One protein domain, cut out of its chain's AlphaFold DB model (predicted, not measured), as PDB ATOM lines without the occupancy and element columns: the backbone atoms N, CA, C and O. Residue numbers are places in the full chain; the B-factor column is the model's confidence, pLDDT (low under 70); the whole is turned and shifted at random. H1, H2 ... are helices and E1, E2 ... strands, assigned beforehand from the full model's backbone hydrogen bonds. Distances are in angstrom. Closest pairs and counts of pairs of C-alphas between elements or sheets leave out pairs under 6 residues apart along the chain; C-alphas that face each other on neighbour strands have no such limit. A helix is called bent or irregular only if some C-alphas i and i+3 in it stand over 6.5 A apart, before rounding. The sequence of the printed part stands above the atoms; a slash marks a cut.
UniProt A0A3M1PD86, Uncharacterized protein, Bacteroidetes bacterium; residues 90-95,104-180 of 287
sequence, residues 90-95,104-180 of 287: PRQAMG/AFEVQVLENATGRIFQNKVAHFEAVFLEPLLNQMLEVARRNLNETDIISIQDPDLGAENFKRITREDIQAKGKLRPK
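This is residues 90 to 95 and 104 to 180 of the 287 residues of an uncharacterized protein of Bacteroidetes bacterium (UniProt A0A3M1PD86). Picture one very long, kinked helix, H1, which makes the longest axis; from the end of H1 a hairpin of two strands, E1 and E2, turns off to one side. The four-residue helix H2 sits near that same end, and residues 172 to 180 then fold back along H1. The printed part has 83 residues with two named helices and two named strands, in the order H1, E1, E2, H2; the sheet is E1 - E2, antiparallel, and the class is mixed, helices and strands. The whole is extended, with a radius of gyration of the C-alphas of 21.1 A, and elongated, with spans of 59 by 34 by 20 A.

Start at Pro 90, whose C-alpha stands at (114.622, 113.154, 98.531); residues 90 to 95 hold no named element. Next find C-alpha 104 at (129.319, 113.590, 104.405), where H1 begins; it runs over residues 104 to 144, 57.0 A from first to last C-alpha, to C-alpha 144 at (99.446, 79.642, 69.642). It has a kink of 30 degrees near residue 126, and it is neither bent nor irregular, but only just: C-alphas 128 and 131 are 6.4 A apart. E1 follows at residues 149 to 154, 16.0 A long, and E2 at residues 161 to 166, 15.2 A long. H2 takes residues 168 to 171, 5.5 A from first to last C-alpha, and ends at C-alpha 171 at (105.616, 73.724, 78.089).

Begin with H1: its residues 116 to 122 stand free, and 33 of its 37 O i to N i+4 pairs are within hydrogen-bond range. From its end a tight link of four residues leads to E1. E1 and E2 form a hairpin over a short link of six residues, antiparallel, with 148 degrees between their directions. Look at N 153 and O 162, 2.9 A apart, and N 166 and O 149, 3.0 A apart, both within hydrogen-bond range. C-alphas 150 and 165 face each other at 4.7 A. A tight link of one residue leads on to H2, which is too short for an O i to N i+4 pair; its one O i to N i+3 pair is within range. H1 and H2 are close but not clearly touching; their closest C-alphas, those of Arg 142 and Arg 168, are 6.9 A apart. H1 and E2 are apart, as are E1 and H2.

The two C-alphas farthest apart are those of Ala 104 and Glu 147, at 61.3 A. Residues 96 to 103 are not printed, and C-alphas 95 and 104 stand 14.4 A apart across this cut. No link between named elements is long. The mean pLDDT of the printed part is 70.8; 44 residues are under 70, among them residues 90 to 95, 146 to 152 and 154 to 175.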
ATOM      1  N   PRO A  90     114.007 112.041  97.820       62.03
ATOM      2  CA  PRO A  90     114.622 113.154  98.531       62.03
ATOM      3  C   PRO A  90     115.257 114.115  97.517       62.03
ATOM      4  O   PRO A  90     115.977 113.676  96.614       62.03
ATOM      5  N   ARG A  91     115.023 115.428  97.657       60.91
ATOM      6  CA  ARG A  91     115.567 116.480  96.760       60.91
ATOM      7  C   ARG A  91     117.075 116.357  96.541       60.91
ATOM      8  O   ARG A  91     117.590 116.699  95.478       60.91
ATOM      9  N   GLN A  92     117.769 115.819  97.539       58.03
ATOM     10  CA  GLN A  92     119.208 115.609  97.550       58.03
ATOM     11  C   GLN A  92     119.647 114.497  96.583       58.03
ATOM     12  O   GLN A  92     120.707 114.626  95.976       58.03
ATOM     13  N   ALA A  93     118.825 113.460  96.366       53.62
ATOM     14  CA  ALA A  93     119.075 112.427  95.353       53.62
ATOM     15  C   ALA A  93     118.878 112.952  93.918       53.62
ATOM     16  O   ALA A  93     119.497 112.444  92.988       53.62
ATOM     17  N   MET A  94     118.073 114.010  93.740       59.00
ATOM     18  CA  MET A  94     117.948 114.750  92.474       59.00
ATOM     19  C   MET A  94     119.007 115.856  92.303       59.00
ATOM     20  O   MET A  94     118.936 116.640  91.360       59.00
ATOM     21  N   GLY A  95     119.994 115.942  93.205       55.84
ATOM     22  CA  GLY A  95     121.098 116.902  93.113       55.84
ATOM     23  C   GLY A  95     120.765 118.325  93.572       55.84
ATOM     24  O   GLY A  95     121.632 119.198  93.514       55.84
ATOM     25  N   ALA A 104     129.160 114.650 105.412       61.31
ATOM     26  CA  ALA A 104     129.319 113.590 104.405       61.31
ATOM     27  C   ALA A 104     128.726 112.222 104.819       61.31
ATOM     28  O   ALA A 104     128.302 111.448 103.961       61.31
ATOM     29  N   PHE A 105     128.640 111.938 106.121       63.62
ATOM     30  CA  PHE A 105     128.083 110.688 106.645       63.62
ATOM     31  C   PHE A 105     126.553 110.605 106.538       63.62
ATOM     32  O   PHE A 105     126.010 109.529 106.301       63.62
ATOM     33  N   GLU A 106     125.842 111.728 106.639       64.56
ATOM     34  CA  GLU A 106     124.379 111.751 106.501       64.56
ATOM     35  C   GLU A 106     123.942 111.561 105.046       64.56
ATOM     36  O   GLU A 106     122.913 110.942 104.777       64.56
ATOM     37  N   VAL A 107     124.760 112.021 104.096       63.66
ATOM     38  CA  VAL A 107     124.534 111.822 102.657       63.66
ATOM     39  C   VAL A 107     124.539 110.332 102.316       63.66
ATOM     40  O   VAL A 107     123.617 109.846 101.664       63.66
ATOM     41  N   GLN A 108     125.509 109.581 102.844       67.69
ATOM     42  CA  GLN A 108     125.598 108.142 102.607       67.69
ATOM     43  C   GLN A 108     124.397 107.380 103.196       67.69
ATOM     44  O   GLN A 108     123.919 106.409 102.606       67.69
ATOM     45  N   VAL A 109     123.866 107.804 104.348       70.19
ATOM     46  CA  VAL A 109     122.661 107.191 104.936       70.19
ATOM     47  C   VAL A 109     121.429 107.458 104.066       70.19
ATOM     48  O   VAL A 109     120.646 106.534 103.828       70.19
ATOM     49  N   LEU A 110     121.278 108.676 103.539       66.25
ATOM     50  CA  LEU A 110     120.165 109.051 102.659       66.25
ATOM     51  C   LEU A 110     120.213 108.326 101.305       66.25
ATOM     52  O   LEU A 110     119.177 107.861 100.824       66.25
ATOM     53  N   GLU A 111     121.396 108.158 100.714       68.62
ATOM     54  CA  GLU A 111     121.582 107.358  99.495       68.62
ATOM     55  C   GLU A 111     121.207 105.889  99.729       68.62
ATOM     56  O   GLU A 111     120.453 105.295  98.954       68.62
ATOM     57  N   ASN A 112     121.642 105.319 100.855       71.38
ATOM     58  CA  ASN A 112     121.289 103.952 101.234       71.38
ATOM     59  C   ASN A 112     119.786 103.779 101.514       71.38
ATOM     60  O   ASN A 112     119.220 102.725 101.215       71.38
ATOM     61  N   ALA A 113     119.126 104.780 102.100       67.06
ATOM     62  CA  ALA A 113     117.680 104.765 102.314       67.06
ATOM     63  C   ALA A 113     116.917 104.849 100.979       67.06
ATOM     64  O   ALA A 113     116.013 104.047 100.730       67.06
ATOM     65  N   THR A 114     117.345 105.738 100.079       67.25
ATOM     66  CA  THR A 114     116.770 105.904  98.733       67.25
ATOM     67  C   THR A 114     116.911 104.627  97.905       67.25
ATOM     68  O   THR A 114     115.945 104.164  97.294       67.25
ATOM     69  N   GLY A 115     118.085 103.986  97.954       73.62
ATOM     70  CA  GLY A 115     118.333 102.708  97.289       73.62
ATOM     71  C   GLY A 115     117.384 101.597  97.752       73.62
ATOM     72  O   GLY A 115     116.886 100.832  96.926       73.62
ATOM     73  N   ARG A 116     117.059 101.533  99.052       74.88
ATOM     74  CA  ARG A 116     116.095 100.554  99.591       74.88
ATOM     75  C   ARG A 116     114.667 100.807  99.115       74.88
ATOM     76  O   ARG A 116     113.977  99.854  98.752       74.88
ATOM     77  N   ILE A 117     114.225 102.065  99.085       75.50
ATOM     78  CA  ILE A 117     112.887 102.430  98.589       75.50
ATOM     79  C   ILE A 117     112.762 102.073  97.106       75.50
ATOM     80  O   ILE A 117     111.773 101.462  96.701       75.50
ATOM     81  N   PHE A 118     113.781 102.393  96.305       76.00
ATOM     82  CA  PHE A 118     113.813 102.036  94.890       76.00
ATOM     83  C   PHE A 118     113.737 100.518  94.693       76.00
ATOM     84  O   PHE A 118     112.882 100.045  93.950       76.00
ATOM     85  N   GLN A 119     114.547  99.741  95.417       77.19
ATOM     86  CA  GLN A 119     114.494  98.276  95.358       77.19
ATOM     87  C   GLN A 119     113.110  97.726  95.724       77.19
ATOM     88  O   GLN A 119     112.622  96.818  95.056       77.19
ATOM     89  N   ASN A 120     112.450  98.289  96.741       80.62
ATOM     90  CA  ASN A 120     111.095  97.887  97.115       80.62
ATOM     91  C   ASN A 120     110.082  98.187  95.995       80.62
ATOM     92  O   ASN A 120     109.307  97.306  95.621       80.62
ATOM     93  N   LYS A 121     110.141  99.386  95.397       79.38
ATOM     94  CA  LYS A 121     109.277  99.770  94.268       79.38
ATOM     95  C   LYS A 121     109.511  98.883  93.042       79.38
ATOM     96  O   LYS A 121     108.543  98.444  92.425       79.38
ATOM     97  N   VAL A 122     110.765  98.565  92.713       82.19
ATOM     98  CA  VAL A 122     111.076  97.655  91.599       82.19
ATOM     99  C   VAL A 122     110.600  96.233  91.904       82.19
ATOM    100  O   VAL A 122     110.010  95.606  91.032       82.19
ATOM    101  N   ALA A 123     110.753  95.735  93.134       82.12
ATOM    102  CA  ALA A 123     110.220  94.428  93.525       82.12
ATOM    103  C   ALA A 123     108.684  94.379  93.438       82.12
ATOM    104  O   ALA A 123     108.113  93.388  92.979       82.12
ATOM    105  N   HIS A 124     108.006  95.460  93.832       83.38
ATOM    106  CA  HIS A 124     106.559  95.589  93.682       83.38
ATOM    107  C   HIS A 124     106.143  95.593  92.203       83.38
ATOM    108  O   HIS A 124     105.219  94.875  91.826       83.38
ATOM    109  N   PHE A 125     106.859  96.329  91.350       83.81
ATOM    110  CA  PHE A 125     106.648  96.329  89.901       83.81
ATOM    111  C   PHE A 125     106.888  94.945  89.273       83.81
ATOM    112  O   PHE A 125     106.074  94.469  88.481       83.81
ATOM    113  N   GLU A 126     107.964  94.259  89.669       85.12
ATOM    114  CA  GLU A 126     108.272  92.894  89.237       85.12
ATOM    115  C   GLU A 126     107.122  91.928  89.589       85.12
ATOM    116  O   GLU A 126     106.703  91.142  88.739       85.12
ATOM    117  N   ALA A 127     106.565  92.014  90.802       85.00
ATOM    118  CA  ALA A 127     105.517  91.111  91.289       85.00
ATOM    119  C   ALA A 127     104.104  91.434  90.766       85.00
ATOM    120  O   ALA A 127     103.328  90.523  90.476       85.00
ATOM    121  N   VAL A 128     103.742  92.716  90.671       87.12
ATOM    122  CA  VAL A 128     102.377  93.144  90.311       87.12
ATOM    123  C   VAL A 128     102.198  93.274  88.804       87.12
ATOM    124  O   VAL A 128     101.116  92.983  88.301       87.12
ATOM    125  N   PHE A 129     103.237  93.685  88.075       86.38
ATOM    126  CA  PHE A 129     103.137  93.962  86.644       86.38
ATOM    127  C   PHE A 129     103.853  92.914  85.787       86.38
ATOM    128  O   PHE A 129     103.216  92.264  84.957       86.38
ATOM    129  N   LEU A 130     105.160  92.705  85.993       87.81
ATOM    130  CA  LEU A 130     105.938  91.812  85.124       87.81
ATOM    131  C   LEU A 130     105.565  90.340  85.301       87.81
ATOM    132  O   LEU A 130     105.497  89.607  84.317       87.81
ATOM    133  N   GLU A 131     105.318  89.888  86.531       87.62
ATOM    134  CA  GLU A 131     104.990  88.488  86.795       87.62
ATOM    135  C   GLU A 131     103.676  88.059  86.108       87.62
ATOM    136  O   GLU A 131     103.697  87.054  85.393       87.62
ATOM    137  N   PRO A 132     102.545  88.784  86.222       89.44
ATOM    138  CA  PRO A 132     101.339  88.438  85.468       89.44
ATOM    139  C   PRO A 132     101.529  88.548  83.955       89.44
ATOM    140  O   PRO A 132     101.088  87.655  83.235       89.44
ATOM    141  N   LEU A 133     102.221  89.589  83.478       89.75
ATOM    142  CA  LEU A 133     102.448  89.816  82.050       89.75
ATOM    143  C   LEU A 133     103.241  88.671  81.410       89.75
ATOM    144  O   LEU A 133     102.800  88.104  80.415       89.75
ATOM    145  N   LEU A 134     104.363  88.259  82.008       87.12
ATOM    146  CA  LEU A 134     105.176  87.153  81.493       87.12
ATOM    147  C   LEU A 134     104.423  85.819  81.515       87.12
ATOM    148  O   LEU A 134     104.544  85.026  80.583       87.12
ATOM    149  N   ASN A 135     103.620  85.575  82.552       87.38
ATOM    150  CA  ASN A 135     102.801  84.366  82.620       87.38
ATOM    151  C   ASN A 135     101.685  84.371  81.561       87.38
ATOM    152  O   ASN A 135     101.441  83.338  80.943       87.38
ATOM    153  N   GLN A 136     101.057  85.520  81.295       86.31
ATOM    154  CA  GLN A 136     100.084  85.662  80.207       86.31
ATOM    155  C   GLN A 136     100.742  85.492  78.835       86.31
ATOM    156  O   GLN A 136     100.199  84.789  77.987       86.31
ATOM    157  N   MET A 137     101.927  86.069  78.618       85.62
ATOM    158  CA  MET A 137     102.687  85.878  77.379       85.62
ATOM    159  C   MET A 137     103.031  84.403  77.156       85.62
ATOM    160  O   MET A 137     102.845  83.905  76.048       85.62
ATOM    161  N   LEU A 138     103.464  83.683  78.197       82.62
ATOM    162  CA  LEU A 138     103.737  82.246  78.114       82.62
ATOM    163  C   LEU A 138     102.463  81.432  77.845       82.62
ATOM    164  O   LEU A 138     102.488  80.478  77.071       82.62
ATOM    165  N   GLU A 139     101.332  81.815  78.437       82.94
ATOM    166  CA  GLU A 139     100.051  81.169  78.161       82.94
ATOM    167  C   GLU A 139      99.604  81.377  76.706       82.94
ATOM    168  O   GLU A 139      99.192  80.420  76.047       82.94
ATOM    169  N   VAL A 140      99.703  82.605  76.192       84.75
ATOM    170  CA  VAL A 140      99.381  82.937  74.797       84.75
ATOM    171  C   VAL A 140     100.324  82.207  73.844       84.75
ATOM    172  O   VAL A 140      99.851  81.588  72.893       84.75
ATOM    173  N   ALA A 141     101.628  82.200  74.131       80.50
ATOM    174  CA  ALA A 141     102.610  81.443  73.363       80.50
ATOM    175  C   ALA A 141     102.241  79.955  73.324       80.50
ATOM    176  O   ALA A 141     102.162  79.376  72.249       80.50
ATOM    177  N   ARG A 142     101.879  79.350  74.465       75.00
ATOM    178  CA  ARG A 142     101.430  77.949  74.525       75.00
ATOM    179  C   ARG A 142     100.161  77.693  73.705       75.00
ATOM    180  O   ARG A 142     100.052  76.647  73.070       75.00
ATOM    181  N   ARG A 143      99.182  78.606  73.745       77.88
ATOM    182  CA  ARG A 143      97.927  78.483  72.978       77.88
ATOM    183  C   ARG A 143      98.175  78.564  71.468       77.88
ATOM    184  O   ARG A 143      97.511  77.848  70.727       77.88
ATOM    185  N   ASN A 144      99.134  79.386  71.049       78.81
ATOM    186  CA  ASN A 144      99.446  79.642  69.642       78.81
ATOM    187  C   ASN A 144     100.564  78.752  69.074       78.81
ATOM    188  O   ASN A 144     100.815  78.797  67.872       78.81
ATOM    189  N   LEU A 145     101.218  77.927  69.900       75.50
ATOM    190  CA  LEU A 145     102.222  76.965  69.449       75.50
ATOM    191  C   LEU A 145     101.515  75.795  68.749       75.50
ATOM    192  O   LEU A 145     100.952  74.907  69.405       75.50
ATOM    193  N   ASN A 146     101.484  75.864  67.416       67.12
ATOM    194  CA  ASN A 146     100.878  74.874  66.519       67.12
ATOM    195  C   ASN A 146     101.921  73.966  65.842       67.12
ATOM    196  O   ASN A 146     101.572  72.874  65.406       67.12
ATOM    197  N   GLU A 147     103.185  74.391  65.781       67.69
ATOM    198  CA  GLU A 147     104.290  73.681  65.129       67.69
ATOM    199  C   GLU A 147     105.521  73.657  66.055       67.69
ATOM    200  O   GLU A 147     105.608  74.451  66.992       67.69
ATOM    201  N   THR A 148     106.452  72.717  65.847       62.38
ATOM    202  CA  THR A 148     107.721  72.683  66.593       62.38
ATOM    203  C   THR A 148     108.575  73.889  66.235       62.38
ATOM    204  O   THR A 148     109.109  73.938  65.127       62.38
ATOM    205  N   ASP A 149     108.764  74.802  67.185       61.31
ATOM    206  CA  ASP A 149     109.741  75.880  67.046       61.31
ATOM    207  C   ASP A 149     111.155  75.311  67.203       61.31
ATOM    208  O   ASP A 149     111.471  74.603  68.169       61.31
ATOM    209  N   ILE A 150     112.007  75.598  66.218       65.50
ATOM    210  CA  ILE A 150     113.423  75.235  66.219       65.50
ATOM    211  C   ILE A 150     114.206  76.455  66.694       65.50
ATOM    212  O   ILE A 150     114.271  77.466  65.999       65.50
ATOM    213  N   ILE A 151     114.821  76.355  67.871       63.66
ATOM    214  CA  ILE A 151     115.632  77.432  68.444       63.66
ATOM    215  C   ILE A 151     117.101  77.036  68.343       63.66
ATOM    216  O   ILE A 151     117.478  75.953  68.795       63.66
ATOM    217  N   SER A 152     117.929  77.898  67.750       60.34
ATOM    218  CA  SER A 152     119.384  77.712  67.724       60.34
ATOM    219  C   SER A 152     119.978  78.161  69.059       60.34
ATOM    220  O   SER A 152     119.794  79.308  69.473       60.34
ATOM    221  N   ILE A 153     120.646  77.246  69.757       70.88
ATOM    222  CA  ILE A 153     121.398  77.520  70.981       70.88
ATOM    223  C   ILE A 153     122.873  77.325  70.644       70.88
ATOM    224  O   ILE A 153     123.275  76.230  70.253       70.88
ATOM    225  N   GLN A 154     123.677  78.375  70.803       61.34
ATOM    226  CA  GLN A 154     125.130  78.245  70.736       61.34
ATOM    227  C   GLN A 154     125.643  77.662  72.049       61.34
ATOM    228  O   GLN A 154     125.419  78.231  73.119       61.34
ATOM    229  N   ASP A 155     126.307  76.515  71.949       59.72
ATOM    230  CA  ASP A 155     126.988  75.888  73.074       59.72
ATOM    231  C   ASP A 155     128.262  76.689  73.417       59.72
ATOM    232  O   ASP A 155     129.131  76.825  72.544       59.72
ATOM    233  N   PRO A 156     128.387  77.248  74.636       59.84
ATOM    234  CA  PRO A 156     129.529  78.080  75.013       59.84
ATOM    235  C   PRO A 156     130.875  77.337  74.999       59.84
ATOM    236  O   PRO A 156     131.905  78.001  74.903       59.84
ATOM    237  N   ASP A 157     130.881  75.998  75.026       58.41
ATOM    238  CA  ASP A 157     132.119  75.208  75.090       58.41
ATOM    239  C   ASP A 157     132.639  74.749  73.715       58.41
ATOM    240  O   ASP A 157     133.841  74.552  73.536       58.41
ATOM    241  N   LEU A 158     131.755  74.573  72.726       58.56
ATOM    242  CA  LEU A 158     132.089  73.942  71.437       58.56
ATOM    243  C   LEU A 158     131.745  74.790  70.205       58.56
ATOM    244  O   LEU A 158     132.112  74.409  69.095       58.56
ATOM    245  N   GLY A 159     131.047  75.924  70.361       55.31
ATOM    246  CA  GLY A 159     130.679  76.798  69.239       55.31
ATOM    247  C   GLY A 159     129.754  76.142  68.202       55.31
ATOM    248  O   GLY A 159     129.562  76.686  67.116       55.31
ATOM    249  N   ALA A 160     129.190  74.973  68.519       57.97
ATOM    250  CA  ALA A 160     128.239  74.265  67.678       57.97
ATOM    251  C   ALA A 160     126.820  74.812  67.901       57.97
ATOM    252  O   ALA A 160     126.390  75.028  69.038       57.97
ATOM    253  N   GLU A 161     126.090  75.030  66.806       56.22
ATOM    254  CA  GLU A 161     124.677  75.412  66.836       56.22
ATOM    255  C   GLU A 161     123.819  74.177  67.125       56.22
ATOM    256  O   GLU A 161     123.581  73.335  66.258       56.22
ATOM    257  N   ASN A 162     123.353  74.055  68.365       56.59
ATOM    258  CA  ASN A 162     122.432  73.002  68.763       56.59
ATOM    259  C   ASN A 162     120.994  73.476  68.527       56.59
ATOM    260  O   ASN A 162     120.499  74.388  69.191       56.59
ATOM    261  N   PHE A 163     120.298  72.833  67.590       56.50
ATOM    262  CA  PHE A 163     118.888  73.100  67.313       56.50
ATOM    263  C   PHE A 163     118.000  72.388  68.337       56.50
ATOM    264  O   PHE A 163     117.754  71.183  68.245       56.50
ATOM    265  N   LYS A 164     117.489  73.134  69.319       66.50
ATOM    266  CA  LYS A 164     116.526  72.614  70.292       66.50
ATOM    267  C   LYS A 164     115.117  72.759  69.726       66.50
ATOM    268  O   LYS A 164     114.638  73.870  69.509       66.50
ATOM    269  N   ARG A 165     114.451  71.629  69.487       64.00
ATOM    270  CA  ARG A 165     113.024  71.589  69.138       64.00
ATOM    271  C   ARG A 165     112.210  71.724  70.417       64.00
ATOM    272  O   ARG A 165     112.336  70.868  71.287       64.00
ATOM    273  N   ILE A 166     111.411  72.782  70.532       67.50
ATOM    274  CA  ILE A 166     110.448  72.920  71.628       67.50
ATOM    275  C   ILE A 166     109.102  72.381  71.158       67.50
ATOM    276  O   ILE A 166     108.542  72.838  70.160       67.50
ATOM    277  N   THR A 167     108.593  71.394  71.883       66.12
ATOM    278  CA  THR A 167     107.272  70.807  71.649       66.12
ATOM    279  C   THR A 167     106.248  71.373  72.634       66.12
ATOM    280  O   THR A 167     106.599  71.935  73.676       66.12
ATOM    281  N   ARG A 168     104.950  71.234  72.333       64.88
ATOM    282  CA  ARG A 168     103.878  71.656  73.252       64.88
ATOM    283  C   ARG A 168     103.970  70.902  74.586       64.88
ATOM    284  O   ARG A 168     103.581  71.453  75.616       64.88
ATOM    285  N   GLU A 169     104.492  69.675  74.572       65.75
ATOM    286  CA  GLU A 169     104.744  68.839  75.745       65.75
ATOM    287  C   GLU A 169     105.786  69.440  76.704       65.75
ATOM    288  O   GLU A 169     105.595  69.370  77.918       65.75
ATOM    289  N   ASP A 170     106.811  70.130  76.195       63.53
ATOM    290  CA  ASP A 170     107.864  70.747  77.020       63.53
ATOM    291  C   ASP A 170     107.358  71.947  77.847       63.53
ATOM    292  O   ASP A 170     107.919  72.287  78.891       63.53
ATOM    293  N   ILE A 171     106.255  72.574  77.419       64.38
ATOM    294  CA  ILE A 171     105.616  73.724  78.089       64.38
ATOM    295  C   ILE A 171     104.518  73.256  79.076       64.38
ATOM    296  O   ILE A 171     103.845  74.065  79.716       64.38
ATOM    297  N   GLN A 172     104.315  71.943  79.256       58.19
ATOM    298  CA  GLN A 172     103.286  71.405  80.164       58.19
ATOM    299  C   GLN A 172     103.638  71.512  81.656       58.19
ATOM    300  O   GLN A 172     102.790  71.218  82.507       58.19
ATOM    301  N   ALA A 173     104.850  71.950  82.008       59.22
ATOM    302  CA  ALA A 173     105.222  72.167  83.398       59.22
ATOM    303  C   ALA A 173     104.285  73.207  84.043       59.22
ATOM    304  O   ALA A 173     104.250  74.371  83.645       59.22
ATOM    305  N   LYS A 174     103.524  72.793  85.068       60.28
ATOM    306  CA  LYS A 174     102.701  73.674  85.918       60.28
ATOM    307  C   LYS A 174     103.605  74.558  86.790       60.28
ATOM    308  O   LYS A 174     103.695  74.366  87.998       60.28
ATOM    309  N   GLY A 175     104.323  75.488  86.171       66.81
ATOM    310  CA  GLY A 175     105.201  76.449  86.827       66.81
ATOM    311  C   GLY A 175     104.685  77.874  86.655       66.81
ATOM    312  O   GLY A 175     104.088  78.206  85.636       66.81
ATOM    313  N   LYS A 176     104.924  78.728  87.653       72.25
ATOM    314  CA  LYS A 176     104.741  80.180  87.533       72.25
ATOM    315  C   LYS A 176     106.104  80.796  87.233       72.25
ATOM    316  O   LYS A 176     107.034  80.604  88.020       72.25
ATOM    317  N   LEU A 177     106.233  81.530  86.131       76.00
ATOM    318  CA  LEU A 177     107.433  82.320  85.879       76.00
ATOM    319  C   LEU A 177     107.484  83.461  86.888       76.00
ATOM    320  O   LEU A 177     106.501  84.184  87.044       76.00
ATOM    321  N   ARG A 178     108.628  83.617  87.558       78.50
ATOM    322  CA  ARG A 178     108.911  84.760  88.429       78.50
ATOM    323  C   ARG A 178     110.070  85.564  87.850       78.50
ATOM    324  O   ARG A 178     111.166  85.004  87.747       78.50
ATOM    325  N   PRO A 179     109.876  86.846  87.502       76.69
ATOM    326  CA  PRO A 179     110.988  87.696  87.110       76.69
ATOM    327  C   PRO A 179     111.947  87.856  88.299       76.69
ATOM    328  O   PRO A 179     111.528  88.072  89.434       76.69
ATOM    329  N   LYS A 180     113.249  87.701  88.045       70.06
ATOM    330  CA  LYS A 180     114.326  87.951  89.016       70.06
ATOM    331  C   LYS A 180     115.387  88.834  88.362       70.06
ATOM    332  O   LYS A 180     116.451  88.346  87.991       70.06
TER     333      LYS A 180